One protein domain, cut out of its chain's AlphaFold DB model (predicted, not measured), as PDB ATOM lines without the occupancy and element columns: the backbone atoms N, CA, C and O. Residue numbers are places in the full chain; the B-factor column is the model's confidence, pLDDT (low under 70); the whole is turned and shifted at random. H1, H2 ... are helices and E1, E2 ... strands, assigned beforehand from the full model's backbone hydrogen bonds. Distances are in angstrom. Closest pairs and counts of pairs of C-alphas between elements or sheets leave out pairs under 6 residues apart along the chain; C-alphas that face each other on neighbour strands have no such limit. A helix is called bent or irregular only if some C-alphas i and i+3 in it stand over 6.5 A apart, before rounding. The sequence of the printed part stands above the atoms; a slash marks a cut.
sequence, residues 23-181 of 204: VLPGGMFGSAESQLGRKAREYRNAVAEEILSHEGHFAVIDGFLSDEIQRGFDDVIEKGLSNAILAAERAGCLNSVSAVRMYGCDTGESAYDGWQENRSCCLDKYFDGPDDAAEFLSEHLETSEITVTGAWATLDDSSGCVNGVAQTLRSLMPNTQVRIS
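What this domain is: This is residues 23 to 181 of the 204 residues of an uncharacterized protein of Sulfitobacter sp. CB2047 (UniProt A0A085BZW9). Two parallel pairs of strands, E2 with E1 and E3 with E4, form a split four-strand core, with E1 and E3 near each other across the split; H4 over the first pair and H2 by E3 cover one side, and H5 and H6 cover the other. Two short helices, H1 and H3, sit together by the last residues of E1, and the long unnamed stretch of residues 105 to 129 passes along the outside by E2. The printed part has 159 residues, with six named helices and four named strands in the order H1 H2 E1 H3 H4 E2 H5 E3 H6 E4. The class is mixed, helices and strands, and each sheet has two strands, E1 beside E2 and E3 beside E4. The whole is compact, with a radius of gyration of the C-alphas of 14.7 A, and rounded, with spans of 43 by 32 by 30 A.

How they stand to each other: Begin with E1, residues 57 to 62, and E2, residues 99 to 104, parallel neighbours at 21 degrees; look for N 60 and O 100, 2.8 A apart, and N 102 and O 60, also 2.8 A apart. Between them in the chain come H3, residues 64 to 68, and H4, residues 71 to 91, in a strand-helix-strand unit, two parallel neighbour strands with helices between, whose crossover is right-handed. The closest C-alphas of E1 and H4 are those of His 57 and Ala 84, 5.1 A apart. H4 touches H2, residues 31 to 53, which meets it with residues 48 to 52 alone; Ile 51 and Gly 80 have the closest C-alphas, 5.6 A apart, at a shallow tilt of 28 degrees, the same way. Look next at H5, residues 130 to 140: its closest C-alpha to E2 is that of Pro 130, 4.6 A from that of Gly 104. H5 touches H6, residues 161 to 172, at a steep tilt of 35.5 degrees, only just past shallow, the same way; the closest C-alphas are those of Asp 131 and Val 165, 5.3 A apart. E3, residues 145 to 153, and E4, residues 177 to 180, are parallel neighbours at 22 degrees, with N 148 and O 179 2.8 A apart; with H6 they form a second such unit, also right-handed. H1, residues 25 to 28, touches H3, Gly 26 and Ser 66 having the closest C-alphas, 4.0 A apart. Every O i to N i+4 pair is within hydrogen-bond range in H5 and H6, against 14 of 19 in H2, 16 of 17 in H4 and 0 of 1 in H3, which has 1 of 2 O i to N i+3 pairs within range; H1 is too short for an i+4 pair.

Where its parts are: Find C-alpha 25 at (217.588, 202.816, 183.056), where H1 begins. H2 spans 25.5 A, with a kink of 125 degrees near residue 38, and is irregular, C-alphas 35 and 38 being 9.5 A apart; H3 is irregular too, with C-alphas 64 and 67 7.4 A apart. E1 spans 16.6 A and E2 16.0 A. From C-alpha 71 at (221.462, 195.846, 192.598), H4 runs 30.2 A. H5 spans 15.6 A and H6 16.5 A. E3 spans 18.9 A and bends by 88 degrees at residue 150. E4 ends at C-alpha 180, (221.581, 214.538, 175.404).

The domain as a whole: The two C-alphas farthest apart are those of Ser 34 and Gly 92, 43.3 A. The printed part has no cut. The link from E2 to H5, 25 residues, is long; within it residues 126 to 127 pair, parallel, with residues 103 to 104 of E2. The mean pLDDT of the printed part is 87.2, and residues 93 to 95, 108, 113 to 114 and 116 to 125 are under 70.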
ATOM      1  N   VAL A  23     216.847 208.362 182.019       96.62
ATOM      2  CA  VAL A  23     215.628 207.884 181.359       96.62
ATOM      3  C   VAL A  23     215.691 206.378 181.132       96.62
ATOM      4  O   VAL A  23     216.653 205.861 180.559       96.62
ATOM      5  N   LEU A  24     214.647 205.695 181.598       93.94
ATOM      6  CA  LEU A  24     214.379 204.262 181.476       93.94
ATOM      7  C   LEU A  24     215.629 203.389 181.683       93.94
ATOM      8  O   LEU A  24     215.993 202.604 180.801       93.94
ATOM      9  N   PRO A  25     216.307 203.483 182.846       94.31
ATOM     10  CA  PRO A  25     217.588 202.816 183.056       94.31
ATOM     11  C   PRO A  25     217.522 201.288 182.937       94.31
ATOM     12  O   PRO A  25     218.531 200.670 182.598       94.31
ATOM     13  N   GLY A  26     216.349 200.680 183.126       92.00
ATOM     14  CA  GLY A  26     216.102 199.267 182.827       92.00
ATOM     15  C   GLY A  26     216.449 198.859 181.390       92.00
ATOM     16  O   GLY A  26     217.024 197.796 181.161       92.00
ATOM     17  N   GLY A  27     216.234 199.751 180.415       90.75
ATOM     18  CA  GLY A  27     216.618 199.525 179.019       90.75
ATOM     19  C   GLY A  27     218.114 199.255 178.832       90.75
ATOM     20  O   GLY A  27     218.501 198.491 177.949       90.75
ATOM     21  N   MET A  28     218.964 199.776 179.724       92.94
ATOM     22  CA  MET A  28     220.407 199.518 179.702       92.94
ATOM     23  C   MET A  28     220.781 198.081 180.109       92.94
ATOM     24  O   MET A  28     221.935 197.676 179.929       92.94
ATOM     25  N   PHE A  29     219.843 197.319 180.679       91.06
ATOM     26  CA  PHE A  29     220.037 195.943 181.140       91.06
ATOM     27  C   PHE A  29     219.390 194.926 180.202       91.06
ATOM     28  O   PHE A  29     220.095 194.028 179.763       91.06
ATOM     29  N   GLY A  30     218.119 195.060 179.823       83.69
ATOM     30  CA  GLY A  30     217.486 194.076 178.932       83.69
ATOM     31  C   GLY A  30     217.783 194.302 177.471       83.69
ATOM     32  O   GLY A  30     218.455 193.503 176.807       83.69
ATOM     33  N   SER A  31     217.255 195.406 176.944       82.88
ATOM     34  CA  SER A  31     217.345 195.687 175.511       82.88
ATOM     35  C   SER A  31     218.787 195.964 175.088       82.88
ATOM     36  O   SER A  31     219.232 195.409 174.083       82.88
ATOM     37  N   ALA A  32     219.557 196.728 175.870       84.94
ATOM     38  CA  ALA A  32     220.943 197.037 175.520       84.94
ATOM     39  C   ALA A  32     221.872 195.823 175.622       84.94
ATOM     40  O   ALA A  32     222.737 195.665 174.764       84.94
ATOM     41  N   GLU A  33     221.697 194.922 176.599       83.81
ATOM     42  CA  GLU A  33     222.491 193.680 176.614       83.81
ATOM     43  C   GLU A  33     222.163 192.781 175.426       83.81
ATOM     44  O   GLU A  33     223.070 192.169 174.860       83.81
ATOM     45  N   SER A  34     220.894 192.739 175.016       82.94
ATOM     46  CA  SER A  34     220.459 191.946 173.865       82.94
ATOM     47  C   SER A  34     221.056 192.447 172.546       82.94
ATOM     48  O   SER A  34     221.368 191.633 171.679       82.94
ATOM     49  N   GLN A  35     221.237 193.765 172.397       83.75
ATOM     50  CA  GLN A  35     221.758 194.378 171.169       83.75
ATOM     51  C   GLN A  35     223.288 194.528 171.164       83.75
ATOM     52  O   GLN A  35     223.939 194.179 170.184       83.75
ATOM     53  N   LEU A  36     223.880 195.013 172.261       83.00
ATOM     54  CA  LEU A  36     225.295 195.413 172.334       83.00
ATOM     55  C   LEU A  36     226.183 194.391 173.069       83.00
ATOM     56  O   LEU A  36     227.413 194.524 173.117       83.00
ATOM     57  N   GLY A  37     225.588 193.374 173.699       82.50
ATOM     58  CA  GLY A  37     226.309 192.337 174.429       82.50
ATOM     59  C   GLY A  37     227.214 192.904 175.527       82.50
ATOM     60  O   GLY A  37     226.780 193.636 176.415       82.50
ATOM     61  N   ARG A  38     228.512 192.563 175.490       76.75
ATOM     62  CA  ARG A  38     229.475 192.971 176.533       76.75
ATOM     63  C   ARG A  38     229.659 194.485 176.632       76.75
ATOM     64  O   ARG A  38     229.978 194.954 177.722       76.75
ATOM     65  N   LYS A  39     229.436 195.227 175.545       80.56
ATOM     66  CA  LYS A  39     229.616 196.683 175.517       80.56
ATOM     67  C   LYS A  39     228.514 197.442 176.245       80.56
ATOM     68  O   LYS A  39     228.791 198.499 176.797       80.56
ATOM     69  N   ALA A  40     227.322 196.858 176.395       86.06
ATOM     70  CA  ALA A  40     226.275 197.421 177.253       86.06
ATOM     71  C   ALA A  40     226.793 197.706 178.676       86.06
ATOM     72  O   ALA A  40     226.429 198.700 179.295       86.06
ATOM     73  N   ARG A  41     227.720 196.876 179.180       88.75
ATOM     74  CA  ARG A  41     228.369 197.096 180.478       88.75
ATOM     75  C   ARG A  41     229.259 198.337 180.502       88.75
ATOM     76  O   ARG A  41     229.298 199.010 181.523       88.75
ATOM     77  N   GLU A  42     229.989 198.611 179.427       88.25
ATOM     78  CA  GLU A  42     230.879 199.773 179.341       88.25
ATOM     79  C   GLU A  42     230.062 201.069 179.374       88.25
ATOM     80  O   GLU A  42     230.368 201.950 180.174       88.25
ATOM     81  N   TYR A  43     228.953 201.130 178.630       88.75
ATOM     82  CA  TYR A  43     228.031 202.267 178.688       88.75
ATOM     83  C   TYR A  43     227.377 202.421 180.056       88.75
ATOM     84  O   TYR A  43     227.351 203.521 180.597       88.75
ATOM     85  N   ARG A  44     226.927 201.324 180.678       93.31
ATOM     86  CA  ARG A  44     226.415 201.388 182.054       93.31
ATOM     87  C   ARG A  44     227.459 201.928 183.025       93.31
ATOM     88  O   ARG A  44     227.112 202.723 183.886       93.31
ATOM     89  N   ASN A  45     228.724 201.536 182.895       94.12
ATOM     90  CA  ASN A  45     229.781 202.085 183.742       94.12
ATOM     91  C   ASN A  45     229.970 203.590 183.500       94.12
ATOM     92  O   ASN A  45     230.084 204.335 184.466       94.12
ATOM     93  N   ALA A  46     229.936 204.044 182.245       94.00
ATOM     94  CA  ALA A  46     230.038 205.465 181.913       94.00
ATOM     95  C   ALA A  46     228.855 206.280 182.471       94.00
ATOM     96  O   ALA A  46     229.062 207.318 183.094       94.00
ATOM     97  N   VAL A  47     227.622 205.773 182.341       96.19
ATOM     98  CA  VAL A  47     226.428 206.388 182.949       96.19
ATOM     99  C   VAL A  47     226.528 206.380 184.479       96.19
ATOM    100  O   VAL A  47     226.190 207.368 185.121       96.19
ATOM    101  N   ALA A  48     227.031 205.302 185.089       97.88
ATOM    102  CA  ALA A  48     227.248 205.253 186.534       97.88
ATOM    103  C   ALA A  48     228.249 206.324 187.002       97.88
ATOM    104  O   ALA A  48     228.021 206.979 188.018       97.88
ATOM    105  N   GLU A  49     229.343 206.524 186.264       97.81
ATOM    106  CA  GLU A  49     230.318 207.583 186.539       97.81
ATOM    107  C   GLU A  49     229.706 208.985 186.374       97.81
ATOM    108  O   GLU A  49     229.942 209.855 187.218       97.81
ATOM    109  N   GLU A  50     228.870 209.202 185.353       97.75
ATOM    110  CA  GLU A  50     228.121 210.452 185.158       97.75
ATOM    111  C   GLU A  50     227.191 210.742 186.349       97.75
ATOM    112  O   GLU A  50     227.241 211.834 186.916       97.75
ATOM    113  N   ILE A  51     226.415 209.751 186.804       98.06
ATOM    114  CA  ILE A  51     225.525 209.881 187.973       98.06
ATOM    115  C   ILE A  51     226.320 210.253 189.230       98.06
ATOM    116  O   ILE A  51     225.935 211.155 189.973       98.06
ATOM    117  N   LEU A  52     227.432 209.561 189.489       97.62
ATOM    118  CA  LEU A  52     228.216 209.756 190.713       97.62
ATOM    119  C   LEU A  52     229.009 211.068 190.728       97.62
ATOM    120  O   LEU A  52     229.326 211.560 191.812       97.62
ATOM    121  N   SER A  53     229.342 211.609 189.556       96.81
ATOM    122  CA  SER A  53     230.082 212.868 189.410       96.81
ATOM    123  C   SER A  53     229.185 214.102 189.293       96.81
ATOM    124  O   SER A  53     229.683 215.223 189.401       96.81
ATOM    125  N   HIS A  54     227.875 213.925 189.104       96.31
ATOM    126  CA  HIS A  54     226.933 215.031 189.013       96.31
ATOM    127  C   HIS A  54     226.727 215.730 190.369       96.31
ATOM    128  O   HIS A  54     226.414 215.096 191.376       96.31
ATOM    129  N   GLU A  55     226.864 217.060 190.395       91.81
ATOM    130  CA  GLU A  55     226.764 217.878 191.619       91.81
ATOM    131  C   GLU A  55     225.461 218.697 191.723       91.81
ATOM    132  O   GLU A  55     225.331 219.543 192.610       91.81
ATOM    133  N   GLY A  56     224.508 218.477 190.815       93.06
ATOM    134  CA  GLY A  56     223.249 219.214 190.724       93.06
ATOM    135  C   GLY A  56     222.010 218.393 191.086       93.06
ATOM    136  O   GLY A  56     222.057 217.480 191.911       93.06
ATOM    137  N   HIS A  57     220.880 218.758 190.486       94.19
ATOM    138  CA  HIS A  57     219.623 218.033 190.610       94.19
ATOM    139  C   HIS A  57     219.683 216.700 189.861       94.19
ATOM    140  O   HIS A  57     220.256 216.614 188.777       94.19
ATOM    141  N   PHE A  58     219.048 215.665 190.402       95.38
ATOM    142  CA  PHE A  58     219.026 214.354 189.761       95.38
ATOM    143  C   PHE A  58     217.611 213.789 189.697       95.38
ATOM    144  O   PHE A  58     216.949 213.612 190.720       95.38
ATOM    145  N   ALA A  59     217.151 213.506 188.482       94.56
ATOM    146  CA  ALA A  59     215.861 212.891 188.225       94.56
ATOM    147  C   ALA A  59     216.048 211.532 187.546       94.56
ATOM    148  O   ALA A  59     216.890 211.381 186.663       94.56
ATOM    149  N   VAL A  60     215.236 210.557 187.931       94.88
ATOM    150  CA  VAL A  60     215.184 209.228 187.320       94.88
ATOM    151  C   VAL A  60     213.758 208.966 186.862       94.88
ATOM    152  O   VAL A  60     212.817 209.155 187.633       94.88
ATOM    153  N   ILE A  61     213.608 208.534 185.616       94.06
ATOM    154  CA  ILE A  61     212.346 208.089 185.029       94.06
ATOM    155  C   ILE A  61     212.499 206.596 184.766       94.06
ATOM    156  O   ILE A  61     213.162 206.202 183.815       94.06
ATOM    157  N   ASP A  62     211.936 205.764 185.630       92.38
ATOM    158  CA  ASP A  62     211.874 204.318 185.451       92.38
ATOM    159  C   ASP A  62     210.689 203.923 184.562       92.38
ATOM    160  O   ASP A  62     209.713 204.657 184.424       92.38
ATOM    161  N   GLY A  63     210.771 202.735 183.970       89.50
ATOM    162  CA  GLY A  63     209.675 202.129 183.211       89.50
ATOM    163  C   GLY A  63     209.714 200.608 183.257       89.50
ATOM    164  O   GLY A  63     210.271 200.027 184.189       89.50
ATOM    165  N   PHE A  64     209.141 199.956 182.249       86.94
ATOM    166  CA  PHE A  64     208.843 198.522 182.290       86.94
ATOM    167  C   PHE A  64     210.036 197.624 182.655       86.94
ATOM    168  O   PHE A  64     209.905 196.778 183.526       86.94
ATOM    169  N   LEU A  65     211.213 197.851 182.058       89.25
ATOM    170  CA  LEU A  65     212.411 197.016 182.259       89.25
ATOM    171  C   LEU A  65     213.183 197.316 183.557       89.25
ATOM    172  O   LEU A  65     214.331 196.907 183.724       89.25
ATOM    173  N   SER A  66     212.623 198.115 184.463       89.12
ATOM    174  CA  SER A  66     213.365 198.578 185.645       89.12
ATOM    175  C   SER A  66     213.586 197.475 186.687       89.12
ATOM    176  O   SER A  66     214.448 197.611 187.553       89.12
ATOM    177  N   ASP A  67     212.877 196.351 186.575       88.06
ATOM    178  CA  ASP A  67     213.130 195.125 187.337       88.06
ATOM    179  C   ASP A  67     214.440 194.422 186.934       88.06
ATOM    180  O   ASP A  67     215.009 193.665 187.726       88.06
ATOM    181  N   GLU A  68     214.964 194.708 185.742       90.62
ATOM    182  CA  GLU A  68     216.234 194.165 185.250       90.62
ATOM    183  C   GLU A  68     217.460 194.926 185.776       90.62
ATOM    184  O   GLU A  68     218.603 194.476 185.607       90.62
ATOM    185  N   ILE A  69     217.251 196.071 186.439       91.75
ATOM    186  CA  ILE A  69     218.331 196.868 187.021       91.75
ATOM    187  C   ILE A  69     219.023 196.048 188.109       91.75
ATOM    188  O   ILE A  69     218.464 195.693 189.149       91.75
ATOM    189  N   GLN A  70     220.302 195.759 187.883       92.00
ATOM    190  CA  GLN A  70     221.099 195.013 188.847       92.00
ATOM    191  C   GLN A  70     221.329 195.846 190.110       92.00
ATOM    192  O   GLN A  70     221.634 197.036 190.026       92.00
ATOM    193  N   ARG A  71     221.299 195.192 191.283       89.62
ATOM    194  CA  ARG A  71     221.462 195.846 192.598       89.62
ATOM    195  C   ARG A  71     222.631 196.836 192.649       89.62
ATOM    196  O   ARG A  71     222.469 197.922 193.174       89.62
ATOM    197  N   GLY A  72     223.787 196.486 192.082       93.25
ATOM    198  CA  GLY A  72     224.958 197.370 192.112       93.25
ATOM    199  C   GLY A  72     224.767 198.694 191.362       93.25
ATOM    200  O   GLY A  72     225.402 199.677 191.721       93.25
ATOM    201  N   PHE A  73     223.902 198.736 190.347       95.31
ATOM    202  CA  PHE A  73     223.547 199.973 189.649       95.31
ATOM    203  C   PHE A  73     222.372 200.689 190.322       95.31
ATOM    204  O   PHE A  73     222.364 201.914 190.373       95.31
ATOM    205  N   ASP A  74     221.425 199.946 190.906       93.12
ATOM    206  CA  ASP A  74     220.387 200.531 191.767       93.12
ATOM    207  C   ASP A  74     221.040 201.309 192.930       93.12
ATOM    208  O   ASP A  74     220.706 202.464 193.165       93.12
ATOM    209  N   ASP A  75     222.089 200.753 193.553       94.31
ATOM    210  CA  ASP A  75     222.888 201.433 194.585       94.31
ATOM    211  C   ASP A  75     223.540 202.740 194.071       94.31
ATOM    212  O   ASP A  75     223.689 203.704 194.826       94.31
ATOM    213  N   VAL A  76     223.925 202.800 192.788       97.19
ATOM    214  CA  VAL A  76     224.461 204.016 192.148       97.19
ATOM    215  C   VAL A  76     223.371 205.072 191.983       97.19
ATOM    216  O   VAL A  76     223.611 206.237 192.305       97.19
ATOM    217  N   ILE A  77     222.178 204.673 191.536       95.06
ATOM    218  CA  ILE A  77     221.017 205.565 191.418       95.06
ATOM    219  C   ILE A  77     220.677 206.171 192.784       95.06
ATOM    220  O   ILE A  77     220.608 207.394 192.919       95.06
ATOM    221  N   GLU A  78     220.543 205.334 193.813       92.69
ATOM    222  CA  GLU A  78     220.223 205.776 195.175       92.69
ATOM    223  C   GLU A  78     221.301 206.711 195.743       92.69
ATOM    224  O   GLU A  78     221.011 207.706 196.423       92.69
ATOM    225  N   LYS A  79     222.573 206.446 195.417       94.75
ATOM    226  CA  LYS A  79     223.679 207.327 195.792       94.75
ATOM    227  C   LYS A  79     223.607 208.681 195.080       94.75
ATOM    228  O   LYS A  79     223.837 209.699 195.737       94.75
ATOM    229  N   GLY A  80     223.277 208.705 193.789       95.62
ATOM    230  CA  GLY A  80     223.066 209.931 193.015       95.62
ATOM    231  C   GLY A  80     221.931 210.783 193.584       95.62
ATOM    232  O   GLY A  80     222.125 211.971 193.845       95.62
ATOM    233  N   LEU A  81     220.784 210.164 193.887       93.00
ATOM    234  CA  LEU A  81     219.632 210.844 194.497       93.00
ATOM    235  C   LEU A  81     220.011 211.456 195.851       93.00
ATOM    236  O   LEU A  81     219.749 212.631 196.109       93.00
ATOM    237  N   SER A  82     220.712 210.689 196.689       91.75
ATOM    238  CA  SER A  82     221.222 211.171 197.977       91.75
ATOM    239  C   SER A  82     222.182 212.358 197.821       91.75
ATOM    240  O   SER A  82     222.122 213.316 198.593       91.75
ATOM    241  N   ASN A  83     223.079 212.319 196.830       92.69
ATOM    242  CA  ASN A  83     224.020 213.408 196.567       92.69
ATOM    243  C   ASN A  83     223.296 214.693 196.130       92.69
ATOM    244  O   ASN A  83     223.659 215.771 196.604       92.69
ATOM    245  N   ALA A  84     222.262 214.574 195.294       92.06
ATOM    246  CA  ALA A  84     221.471 215.701 194.809       92.06
ATOM    247  C   ALA A  84     220.684 216.400 195.935       92.06
ATOM    248  O   ALA A  84     220.659 217.631 196.002       92.06
ATOM    249  N   ILE A  85     220.135 215.636 196.890       89.00
ATOM    250  CA  ILE A  85     219.509 216.187 198.108       89.00
ATOM    251  C   ILE A  85     220.527 217.007 198.902       89.00
ATOM    252  O   ILE A  85     220.299 218.179 199.199       89.00
ATOM    253  N   LEU A  86     221.686 216.411 199.198       88.88
ATOM    254  CA  LEU A  86     222.737 217.085 199.960       88.88
ATOM    255  C   LEU A  86     223.258 218.339 199.238       88.88
ATOM    256  O   LEU A  86     223.672 219.296 199.892       88.88
ATOM    257  N   ALA A  87     223.285 218.341 197.903       86.75
ATOM    258  CA  ALA A  87     223.659 219.510 197.111       86.75
ATOM    259  C   ALA A  87     222.626 220.638 197.243       86.75
ATOM    260  O   ALA A  87     223.004 221.777 197.520       86.75
ATOM    261  N   ALA A  88     221.337 220.316 197.138       85.12
ATOM    262  CA  ALA A  88     220.258 221.286 197.291       85.12
ATOM    263  C   ALA A  88     220.186 221.887 198.701       85.12
ATOM    264  O   ALA A  88     220.032 223.103 198.840       85.12
ATOM    265  N   GLU A  89     220.387 221.072 199.744       84.06
ATOM    266  CA  GLU A  89     220.481 221.540 201.133       84.06
ATOM    267  C   GLU A  89     221.616 222.557 201.319       84.06
ATOM    268  O   GLU A  89     221.443 223.566 202.004       84.06
ATOM    269  N   ARG A  90     222.772 222.326 200.680       83.12
ATOM    270  CA  ARG A  90     223.906 223.266 200.711       83.12
ATOM    271  C   ARG A  90     223.632 224.547 199.926       83.12
ATOM    272  O   ARG A  90     224.101 225.606 200.336       83.12
ATOM    273  N   ALA A  91     222.916 224.451 198.807       77.94
ATOM    274  CA  ALA A  91     222.613 225.578 197.927       77.94
ATOM    275  C   ALA A  91     221.430 226.439 198.417       77.94
ATOM    276  O   ALA A  91     221.300 227.590 198.009       77.94
ATOM    277  N   GLY A  92     220.581 225.907 199.305       71.31
ATOM    278  CA  GLY A  92     219.373 226.588 199.780       71.31
ATOM    279  C   GLY A  92     218.222 226.593 198.764       71.31
ATOM    280  O   GLY A  92     217.299 227.397 198.892       71.31
ATOM    281  N   CYS A  93     218.259 225.706 197.765       64.75
ATOM    282  CA  CYS A  93     217.264 225.587 196.692       64.75
ATOM    283  C   CYS A  93     216.014 224.819 197.164       64.75
ATOM    284  O   CYS A  93     215.761 223.701 196.729       64.75
ATOM    285  N   LEU A  94     215.241 225.403 198.085       63.22
ATOM    286  CA  LEU A  94     214.128 224.713 198.760       63.22
ATOM    287  C   LEU A  94     212.840 224.574 197.925       63.22
ATOM    288  O   LEU A  94     211.962 223.811 198.318       63.22
ATOM    289  N   ASN A  95     212.711 225.290 196.803       67.50
ATOM    290  CA  ASN A  95     211.481 225.314 195.995       67.50
ATOM    291  C   ASN A  95     211.563 224.490 194.695       67.50
ATOM    292  O   ASN A  95     210.575 224.425 193.971       67.50
ATOM    293  N   SER A  96     212.712 223.869 194.407       79.31
ATOM    294  CA  SER A  96     212.953 223.081 193.189       79.31
ATOM    295  C   SER A  96     212.987 221.586 193.501       79.31
ATOM    296  O   SER A  96     213.527 221.169 194.536       79.31
ATOM    297  N   VAL A  97     212.468 220.761 192.589       83.06
ATOM    298  CA  VAL A  97     212.659 219.305 192.648       83.06
ATOM    299  C   VAL A  97     214.143 218.992 192.484       83.06
ATOM    300  O   VAL A  97     214.708 219.071 191.399       83.06
ATOM    301  N   SER A  98     214.773 218.632 193.601       87.81
ATOM    302  CA  SER A  98     216.218 218.415 193.657       87.81
ATOM    303  C   SER A  98     216.626 216.963 193.441       87.81
ATOM    304  O   SER A  98     217.667 216.700 192.846       87.81
ATOM    305  N   ALA A  99     215.806 216.023 193.910       90.44
ATOM    306  CA  ALA A  99     215.996 214.596 193.701       90.44
ATOM    307  C   ALA A  99     214.636 213.913 193.539       90.44
ATOM    308  O   ALA A  99     213.773 214.013 194.419       90.44
ATOM    309  N   VAL A 100     214.427 213.220 192.422       90.06
ATOM    310  CA  VAL A 100     213.173 212.500 192.167       90.06
ATOM    311  C   VAL A 100     213.421 211.209 191.396       90.06
ATOM    312  O   VAL A 100     214.252 211.160 190.498       90.06
ATOM    313  N   ARG A 101     212.680 210.160 191.744       91.31
ATOM    314  CA  ARG A 101     212.637 208.889 191.025       91.31
ATOM    315  C   ARG A 101     211.174 208.566 190.773       91.31
ATOM    316  O   ARG A 101     210.401 208.464 191.720       91.31
ATOM    317  N   MET A 102     210.803 208.520 189.504       90.25
ATOM    318  CA  MET A 102     209.426 208.469 189.015       90.25
ATOM    319  C   MET A 102     209.251 207.232 188.147       90.25
ATOM    320  O   MET A 102     210.232 206.731 187.607       90.25
ATOM    321  N   TYR A 103     208.014 206.774 187.979       88.38
ATOM    322  CA  TYR A 103     207.689 205.732 187.007       88.38
ATOM    323  C   TYR A 103     206.873 206.338 185.864       88.38
ATOM    324  O   TYR A 103     205.839 206.953 186.125       88.38
ATOM    325  N   GLY A 104     207.323 206.164 184.624       87.00
ATOM    326  CA  GLY A 104     206.629 206.603 183.414       87.00
ATOM    327  C   GLY A 104     206.923 205.653 182.258       87.00
ATOM    328  O   GLY A 104     208.050 205.612 181.770       87.00
ATOM    329  N   CYS A 105     205.921 204.884 181.822       81.00
ATOM    330  CA  CYS A 105     206.090 203.854 180.795       81.00
ATOM    331  C   CYS A 105     204.973 203.908 179.749       81.00
ATOM    332  O   CYS A 105     203.839 203.526 180.024       81.00
ATOM    333  N   ASP A 106     205.336 204.295 178.527       74.88
ATOM    334  CA  ASP A 106     204.441 204.481 177.376       74.88
ATOM    335  C   ASP A 106     203.755 203.193 176.884       74.88
ATOM    336  O   ASP A 106     202.763 203.238 176.153       74.88
ATOM    337  N   THR A 107     204.243 202.027 177.307       72.44
ATOM    338  CA  THR A 107     203.630 200.724 177.012       72.44
ATOM    339  C   THR A 107     202.341 200.458 177.795       72.44
ATOM    340  O   THR A 107     201.655 199.475 177.510       72.44
ATOM    341  N   GLY A 108     201.996 201.305 178.776       66.94
ATOM    342  CA  GLY A 108     200.836 201.115 179.656       66.94
ATOM    343  C   GLY A 108     201.013 199.992 180.685       66.94
ATOM    344  O   GLY A 108     200.063 199.637 181.385       66.94
ATOM    345  N   GLU A 109     202.218 199.426 180.776       73.25
ATOM    346  CA  GLU A 109     202.571 198.415 181.765       73.25
ATOM    347  C   GLU A 109     202.695 199.056 183.149       73.25
ATOM    348  O   GLU A 109     203.409 200.048 183.349       73.25
ATOM    349  N   SER A 110     202.015 198.461 184.128       70.12
ATOM    350  CA  SER A 110     202.152 198.861 185.525       70.12
ATOM    351  C   SER A 110     203.580 198.641 186.013       70.12
ATOM    352  O   SER A 110     204.287 197.766 185.514       70.12
ATOM    353  N   ALA A 111     203.979 199.387 187.042       75.62
ATOM    354  CA  ALA A 111     205.247 199.133 187.706       75.62
ATOM    355  C   ALA A 111     205.351 197.674 188.180       75.62
ATOM    356  O   ALA A 111     204.364 197.064 188.600       75.62
ATOM    357  N   TYR A 112     206.558 197.123 188.085       75.19
ATOM    358  CA  TYR A 112     206.851 195.733 188.411       75.19
ATOM    359  C   TYR A 112     206.635 195.416 189.898       75.19
ATOM    360  O   TYR A 112     206.750 196.284 190.771       75.19
ATOM    361  N   ASP A 113     206.392 194.138 190.199       66.88
ATOM    362  CA  ASP A 113     206.259 193.645 191.571       66.88
ATOM    363  C   ASP A 113     207.556 193.903 192.359       66.88
ATOM    364  O   ASP A 113     208.582 193.252 192.156       66.88
ATOM    365  N   GLY A 114     207.511 194.863 193.286       68.06
ATOM    366  CA  GLY A 114     208.662 195.277 194.094       68.06
ATOM    367  C   GLY A 114     209.199 196.672 193.777       68.06
ATOM    368  O   GLY A 114     210.086 197.140 194.501       68.06
ATOM    369  N   TRP A 115     208.641 197.359 192.776       72.00
ATOM    370  CA  TRP A 115     208.759 198.809 192.682       72.00
ATOM    371  C   TRP A 115     208.220 199.435 193.969       72.00
ATOM    372  O   TRP A 115     207.133 199.098 194.440       72.00
ATOM    373  N   GLN A 116     209.018 200.297 194.589       65.94
ATOM    374  CA  GLN A 116     208.658 200.923 195.853       65.94
ATOM    375  C   GLN A 116     208.299 202.383 195.609       65.94
ATOM    376  O   GLN A 116     209.147 203.197 195.241       65.94
ATOM    377  N   GLU A 117     207.043 202.702 195.896       59.34
ATOM    378  CA  GLU A 117     206.589 204.069 196.140       59.34
ATOM    379  C   GLU A 117     207.461 204.675 197.257       59.34
ATOM    380  O   GLU A 117     207.829 203.974 198.204       59.34
ATOM    381  N   ASN A 118     207.825 205.956 197.152       58.09
ATOM    382  CA  ASN A 118     208.736 206.661 198.069       58.09
ATOM    383  C   ASN A 118     210.231 206.263 198.067       58.09
ATOM    384  O   ASN A 118     210.929 206.527 199.050       58.09
ATOM    385  N   ARG A 119     210.782 205.691 196.984       57.91
ATOM    386  CA  ARG A 119     212.255 205.539 196.866       57.91
ATOM    387  C   ARG A 119     213.013 206.867 196.782       57.91
ATOM    388  O   ARG A 119     214.171 206.917 197.170       57.91
ATOM    389  N   SER A 120     212.366 207.951 196.343       53.72
ATOM    390  CA  SER A 120     212.957 209.296 196.353       53.72
ATOM    391  C   SER A 120     212.329 210.197 197.410       53.72
ATOM    392  O   SER A 120     211.117 210.189 197.610       53.72
ATOM    393  N   CYS A 121     213.144 211.039 198.047       54.78
ATOM    394  CA  CYS A 121     212.765 211.842 199.213       54.78
ATOM    395  C   CYS A 121     211.795 213.008 198.954       54.78
ATOM    396  O   CYS A 121     211.670 213.868 199.827       54.78
ATOM    397  N   CYS A 122     211.128 213.098 197.802       46.78
ATOM    398  CA  CYS A 122     210.321 214.283 197.508       46.78
ATOM    399  C   CYS A 122     208.905 214.012 197.004       46.78
ATOM    400  O   CYS A 122     208.017 214.714 197.477       46.78
ATOM    401  N   LEU A 123     208.634 213.053 196.110       56.72
ATOM    402  CA  LEU A 123     207.287 212.913 195.536       56.72
ATOM    403  C   LEU A 123     206.979 211.495 195.029       56.72
ATOM    404  O   LEU A 123     207.773 210.911 194.298       56.72
ATOM    405  N   ASP A 124     205.780 211.009 195.364       58.72
ATOM    406  CA  ASP A 124     205.141 209.827 194.775       58.72
ATOM    407  C   ASP A 124     204.493 210.205 193.441       58.72
ATOM    408  O   ASP A 124     203.462 210.884 193.447       58.72
ATOM    409  N   LYS A 125     205.064 209.800 192.295       68.25
ATOM    410  CA  LYS A 125     204.429 210.058 190.991       68.25
ATOM    411  C   LYS A 125     204.568 208.913 189.986       68.25
ATOM    412  O   LYS A 125     205.672 208.491 189.642       68.25
ATOM    413  N   TYR A 126     203.403 208.480 189.515       80.56
ATOM    414  CA  TYR A 126     203.204 207.629 188.350       80.56
ATOM    415  C   TYR A 126     202.756 208.494 187.177       80.56
ATOM    416  O   TYR A 126     201.944 209.406 187.357       80.56
ATOM    417  N   PHE A 127     203.277 208.177 186.002       86.25
ATOM    418  CA  PHE A 127     203.003 208.857 184.746       86.25
ATOM    419  C   PHE A 127     202.649 207.836 183.666       86.25
ATOM    420  O   PHE A 127     203.133 206.701 183.706       86.25
ATOM    421  N   ASP A 128     201.823 208.247 182.705       85.44
ATOM    422  CA  ASP A 128     201.417 207.388 181.588       85.44
ATOM    423  C   ASP A 128     202.586 207.148 180.616       85.44
ATOM    424  O   ASP A 128     202.637 206.116 179.955       85.44
ATOM    425  N   GLY A 129     203.571 208.049 180.580       88.81
ATOM    426  CA  GLY A 129     204.810 207.875 179.831       88.81
ATOM    427  C   GLY A 129     205.980 208.715 180.354       88.81
ATOM    428  O   GLY A 129     205.824 209.544 181.258       88.81
ATOM    429  N   PRO A 130     207.183 208.512 179.789       90.12
ATOM    430  CA  PRO A 130     208.359 209.302 180.140       90.12
ATOM    431  C   PRO A 130     208.215 210.787 179.758       90.12
ATOM    432  O   PRO A 130     208.771 211.641 180.448       90.12
ATOM    433  N   ASP A 131     207.433 211.111 178.723       91.81
ATOM    434  CA  ASP A 131     207.162 212.496 178.318       91.81
ATOM    435  C   ASP A 131     206.297 213.245 179.345       91.81
ATOM    436  O   ASP A 131     206.601 214.389 179.678       91.81
ATOM    437  N   ASP A 132     205.294 212.596 179.944       91.06
ATOM    438  CA  ASP A 132     204.481 213.217 181.005       91.06
ATOM    439  C   ASP A 132     205.312 213.441 182.283       91.06
ATOM    440  O   ASP A 132     205.168 214.448 182.984       91.06
ATOM    441  N   ALA A 133     206.236 212.520 182.581       92.12
ATOM    442  CA  ALA A 133     207.202 212.702 183.661       92.12
ATOM    443  C   ALA A 133     208.139 213.895 183.381       92.12
ATOM    444  O   ALA A 133     208.496 214.638 184.300       92.12
ATOM    445  N   ALA A 134     208.511 214.112 182.116       94.19
ATOM    446  CA  ALA A 134     209.296 215.262 181.684       94.19
ATOM    447  C   ALA A 134     208.506 216.582 181.767       94.19
ATOM    448  O   ALA A 134     209.061 217.593 182.203       94.19
ATOM    449  N   GLU A 135     207.213 216.578 181.427       94.44
ATOM    450  CA  GLU A 135     206.320 217.725 181.627       94.44
ATOM    451  C   GLU A 135     206.271 218.120 183.105       94.44
ATOM    452  O   GLU A 135     206.512 219.281 183.445       94.44
ATOM    453  N   PHE A 136     206.102 217.144 184.000       92.38
ATOM    454  CA  PHE A 136     206.155 217.399 185.436       92.38
ATOM    455  C   PHE A 136     207.479 218.041 185.878       92.38
ATOM    456  O   PHE A 136     207.461 218.997 186.659       92.38
ATOM    457  N   LEU A 137     208.623 217.551 185.384       92.75
ATOM    458  CA  LEU A 137     209.921 218.167 185.676       92.75
ATOM    459  C   LEU A 137     209.958 219.623 185.204       92.75
ATOM    460  O   LEU A 137     210.410 220.479 185.958       92.75
ATOM    461  N   SER A 138     209.443 219.923 184.011       94.12
ATOM    462  CA  SER A 138     209.464 221.284 183.459       94.12
ATOM    463  C   SER A 138     208.741 222.319 184.330       94.12
ATOM    464  O   SER A 138     209.151 223.477 184.388       94.12
ATOM    465  N   GLU A 139     207.703 221.894 185.052       90.94
ATOM    466  CA  GLU A 139     206.913 222.751 185.938       90.94
ATOM    467  C   GLU A 139     207.550 222.961 187.322       90.94
ATOM    468  O   GLU A 139     207.222 223.928 188.011       90.94
ATOM    469  N   HIS A 140     208.434 222.054 187.753       90.19
ATOM    470  CA  HIS A 140     208.909 221.983 189.143       90.19
ATOM    471  C   HIS A 140     210.432 222.106 189.293       90.19
ATOM    472  O   HIS A 140     210.946 222.083 190.415       90.19
ATOM    473  N   LEU A 141     211.161 222.208 188.182       90.06
ATOM    474  CA  LEU A 141     212.615 222.249 188.153       90.06
ATOM    475  C   LEU A 141     213.119 223.674 187.902       90.06
ATOM    476  O   LEU A 141     212.937 224.237 186.824       90.06
ATOM    477  N   GLU A 142     213.841 224.228 188.872       90.00
ATOM    478  CA  GLU A 142     214.637 225.442 188.681       90.00
ATOM    479  C   GLU A 142     216.084 225.041 188.371       90.00
ATOM    480  O   GLU A 142     216.819 224.587 189.247       90.00
ATOM    481  N   THR A 143     216.502 225.185 187.113       92.25
ATOM    482  CA  THR A 143     217.806 224.701 186.638       92.25
ATOM    483  C   THR A 143     218.409 225.620 185.581       92.25
ATOM    484  O   THR A 143     217.685 226.301 184.854       92.25
ATOM    485  N   SER A 144     219.739 225.648 185.494       92.44
ATOM    486  CA  SER A 144     220.463 226.369 184.438       92.44
ATOM    487  C   SER A 144     220.633 225.547 183.159       92.44
ATOM    488  O   SER A 144     220.710 226.106 182.066       92.44
ATOM    489  N   GLU A 145     220.698 224.223 183.287       95.62
ATOM    490  CA  GLU A 145     220.989 223.298 182.194       95.62
ATOM    491  C   GLU A 145     220.470 221.903 182.541       95.62
ATOM    492  O   GLU A 145     220.617 221.448 183.675       95.62
ATOM    493  N   ILE A 146     219.941 221.188 181.550       97.44
ATOM    494  CA  ILE A 146     219.508 219.800 181.685       97.44
ATOM    495  C   ILE A 146     220.332 218.910 180.760       97.44
ATOM    496  O   ILE A 146     220.449 219.166 179.563       97.44
ATOM    497  N   THR A 147     220.878 217.834 181.314       97.88
ATOM    498  CA  THR A 147     221.471 216.727 180.561       97.88
ATOM    499  C   THR A 147     220.579 215.498 180.706       97.88
ATOM    500  O   THR A 147     220.233 215.129 181.825       97.88
ATOM    501  N   VAL A 148     220.201 214.872 179.594       98.00
ATOM    502  CA  VAL A 148     219.365 213.664 179.556       98.00
ATOM    503  C   VAL A 148     220.221 212.475 179.124       98.00
ATOM    504  O   VAL A 148     220.953 212.562 178.139       98.00
ATOM    505  N   THR A 149     220.160 211.375 179.866       97.31
ATOM    506  CA  THR A 149     220.983 210.168 179.682       97.31
ATOM    507  C   THR A 149     220.131 208.911 179.884       97.31
ATOM    508  O   THR A 149     218.968 209.008 180.274       97.31
ATOM    509  N   GLY A 150     220.692 207.724 179.649       95.31
ATOM    510  CA  GLY A 150     219.995 206.438 179.801       95.31
ATOM    511  C   GLY A 150     219.855 205.680 178.484       95.31
ATOM    512  O   GLY A 150     220.765 205.722 177.654       95.31
ATOM    513  N   ALA A 151     218.739 204.972 178.300       90.56
ATOM    514  CA  ALA A 151     218.453 204.237 177.069       90.56
ATOM    515  C   ALA A 151     216.992 204.432 176.625       90.56
ATOM    516  O   ALA A 151     216.085 204.419 177.449       90.56
ATOM    517  N   TRP A 152     216.696 204.597 175.338       90.88
ATOM    518  CA  TRP A 152     217.593 204.677 174.172       90.88
ATOM    519  C   TRP A 152     217.631 206.076 173.579       90.88
ATOM    520  O   TRP A 152     216.683 206.843 173.773       90.88
ATOM    521  N   ALA A 153     218.698 206.368 172.836       91.19
ATOM    522  CA  ALA A 153     218.820 207.565 172.028       91.19
ATOM    523  C   ALA A 153     219.165 207.277 170.552       91.19
ATOM    524  O   ALA A 153     219.645 206.194 170.229       91.19
ATOM    525  N   THR A 154     218.991 208.258 169.669       88.44
ATOM    526  CA  THR A 154     219.506 208.253 168.284       88.44
ATOM    527  C   THR A 154     220.358 209.481 167.982       88.44
ATOM    528  O   THR A 154     220.177 210.554 168.573       88.44
ATOM    529  N   LEU A 155     221.328 209.323 167.073       82.69
ATOM    530  CA  LEU A 155     222.306 210.365 166.732       82.69
ATOM    531  C   LEU A 155     221.695 211.527 165.950       82.69
ATOM    532  O   LEU A 155     222.202 212.649 166.031       82.69
ATOM    533  N   ASP A 156     220.646 211.249 165.177       82.12
ATOM    534  CA  ASP A 156     219.912 212.232 164.377       82.12
ATOM    535  C   ASP A 156     218.788 212.934 165.157       82.12
ATOM    536  O   ASP A 156     218.039 213.729 164.589       82.12
ATOM    537  N   ASP A 157     218.714 212.669 166.462       82.75
ATOM    538  CA  ASP A 157     217.732 213.212 167.388       82.75
ATOM    539  C   ASP A 157     216.275 212.856 167.044       82.75
ATOM    540  O   ASP A 157     215.368 213.562 167.475       82.75
ATOM    541  N   SER A 158     216.025 211.798 166.258       83.88
ATOM    542  CA  SER A 158     214.689 211.513 165.711       83.88
ATOM    543  C   SER A 158     213.852 210.523 166.526       83.88
ATOM    544  O   SER A 158     212.620 210.603 166.488       83.88
ATOM    545  N   SER A 159     214.481 209.604 167.264       87.31
ATOM    546  CA  SER A 159     213.789 208.548 168.016       87.31
ATOM    547  C   SER A 159     214.532 208.094 169.271       87.31
ATOM    548  O   SER A 159     215.721 208.346 169.431       87.31
ATOM    549  N   GLY A 160     213.819 207.397 170.158       90.75
ATOM    550  CA  GLY A 160     214.338 206.891 171.428       90.75
ATOM    551  C   GLY A 160     213.774 207.653 172.628       90.75
ATOM    552  O   GLY A 160     213.491 208.847 172.553       90.75
ATOM    553  N   CYS A 161     213.591 206.960 173.754       93.31
ATOM    554  CA  CYS A 161     212.978 207.539 174.954       93.31
ATOM    555  C   CYS A 161     213.796 208.704 175.535       93.31
ATOM    556  O   CYS A 161     213.223 209.670 176.033       93.31
ATOM    557  N   VAL A 162     215.131 208.655 175.430       95.44
ATOM    558  CA  VAL A 162     216.017 209.761 175.827       95.44
ATOM    559  C   VAL A 162     215.776 210.985 174.936       95.44
ATOM    560  O   VAL A 162     215.684 212.099 175.452       95.44
ATOM    561  N   ASN A 163     215.633 210.793 173.618       94.44
ATOM    562  CA  ASN A 163     215.323 211.882 172.689       94.44
ATOM    563  C   ASN A 163     213.937 212.467 172.952       94.44
ATOM    564  O   ASN A 163     213.827 213.687 173.021       94.44
ATOM    565  N   GLY A 164     212.914 211.630 173.160       94.25
ATOM    566  CA  GLY A 164     211.553 212.074 173.489       94.25
ATOM    567  C   GLY A 164     211.533 212.992 174.713       94.25
ATOM    568  O   GLY A 164     211.132 214.152 174.616       94.25
ATOM    569  N   VAL A 165     212.135 212.546 175.821       96.62
ATOM    570  CA  VAL A 165     212.262 213.356 177.044       96.62
ATOM    571  C   VAL A 165     213.036 214.653 176.786       96.62
ATOM    572  O   VAL A 165     212.611 215.726 177.222       96.62
ATOM    573  N   ALA A 166     214.159 214.594 176.062       96.50
ATOM    574  CA  ALA A 166     214.942 215.786 175.741       96.50
ATOM    575  C   ALA A 166     214.152 216.786 174.877       96.50
ATOM    576  O   ALA A 166     214.191 217.985 175.148       96.50
ATOM    577  N   GLN A 167     213.417 216.320 173.866       95.44
ATOM    578  CA  GLN A 167     212.569 217.153 173.009       95.44
ATOM    579  C   GLN A 167     211.415 217.783 173.791       95.44
ATOM    580  O   GLN A 167     211.184 218.988 173.661       95.44
ATOM    581  N   THR A 168     210.745 217.006 174.644       96.38
ATOM    582  CA  THR A 168     209.682 217.491 175.533       96.38
ATOM    583  C   THR A 168     210.197 218.619 176.426       96.38
ATOM    584  O   THR A 168     209.630 219.714 176.441       96.38
ATOM    585  N   LEU A 169     211.346 218.424 177.080       96.81
ATOM    586  CA  LEU A 169     211.969 219.456 177.915       96.81
ATOM    587  C   LEU A 169     212.412 220.685 177.113       96.81
ATOM    588  O   LEU A 169     212.191 221.804 177.566       96.81
ATOM    589  N   ARG A 170     212.988 220.521 175.913       96.06
ATOM    590  CA  ARG A 170     213.334 221.654 175.026       96.06
ATOM    591  C   ARG A 170     212.105 222.476 174.649       96.06
ATOM    592  O   ARG A 170     212.179 223.702 174.609       96.06
ATOM    593  N   SER A 171     210.988 221.806 174.370       96.56
ATOM    594  CA  SER A 171     209.730 222.452 173.991       96.56
ATOM    595  C   SER A 171     209.116 223.236 175.154       96.56
ATOM    596  O   SER A 171     208.647 224.359 174.962       96.56
ATOM    597  N   LEU A 172     209.124 222.662 176.361       96.75
ATOM    598  CA  LEU A 172     208.490 223.251 177.546       96.75
ATOM    599  C   LEU A 172     209.393 224.253 178.285       96.75
ATOM    600  O   LEU A 172     208.896 225.176 178.928       96.75
ATOM    601  N   MET A 173     210.714 224.121 178.150       95.12
ATOM    602  CA  MET A 173     211.716 224.982 178.787       95.12
ATOM    603  C   MET A 173     212.620 225.665 177.742       95.12
ATOM    604  O   MET A 173     213.837 225.475 177.758       95.12
ATOM    605  N   PRO A 174     212.079 226.520 176.851       92.88
ATOM    606  CA  PRO A 174     212.821 227.063 175.705       92.88
ATOM    607  C   PRO A 174     213.998 227.981 176.081       92.88
ATOM    608  O   PRO A 174     214.831 228.293 175.235       92.88
ATOM    609  N   ASN A 175     214.070 228.436 177.336       92.44
ATOM    610  CA  ASN A 175     215.165 229.266 177.851       92.44
ATOM    611  C   ASN A 175     216.226 228.460 178.618       92.44
ATOM    612  O   ASN A 175     217.189 229.044 179.114       92.44
ATOM    613  N   THR A 176     216.048 227.143 178.737       93.56
ATOM    614  CA  THR A 176     216.971 226.238 179.422       93.56
ATOM    615  C   THR A 176     217.735 225.438 178.381       93.56
ATOM    616  O   THR A 176     217.154 224.881 177.451       93.56
ATOM    617  N   GLN A 177     219.055 225.348 178.530       95.00
ATOM    618  CA  GLN A 177     219.846 224.480 177.668       95.00
ATOM    619  C   GLN A 177     219.540 223.018 178.010       95.00
ATOM    620  O   GLN A 177     219.817 222.581 179.124       95.00
ATOM    621  N   VAL A 178     219.003 222.258 177.056       95.75
ATOM    622  CA  VAL A 178     218.719 220.824 177.220       95.75
ATOM    623  C   VAL A 178     219.521 220.021 176.206       95.75
ATOM    624  O   VAL A 178     219.366 220.187 174.989       95.75
ATOM    625  N   ARG A 179     220.367 219.125 176.710       95.00
ATOM    626  CA  ARG A 179     221.269 218.298 175.911       95.00
ATOM    627  C   ARG A 179     221.104 216.811 176.198       95.00
ATOM    628  O   ARG A 179     220.752 216.432 177.310       95.00
ATOM    629  N   ILE A 180     221.414 215.983 175.209       95.06
ATOM    630  CA  ILE A 180     221.581 214.538 175.404       95.06
ATOM    631  C   ILE A 180     223.041 214.279 175.772       95.06
ATOM    632  O   ILE A 180     223.944 214.891 175.189       95.06
ATOM    633  N   SER A 181     223.257 213.424 176.770       94.19
ATOM    634  CA  SER A 181     224.591 213.030 177.210       94.19
ATOM    635  C   SER A 181     225.293 212.165 176.168       94.19
ATOM    636  O   SER A 181     224.685 211.287 175.557       94.19
TER     637      SER A 181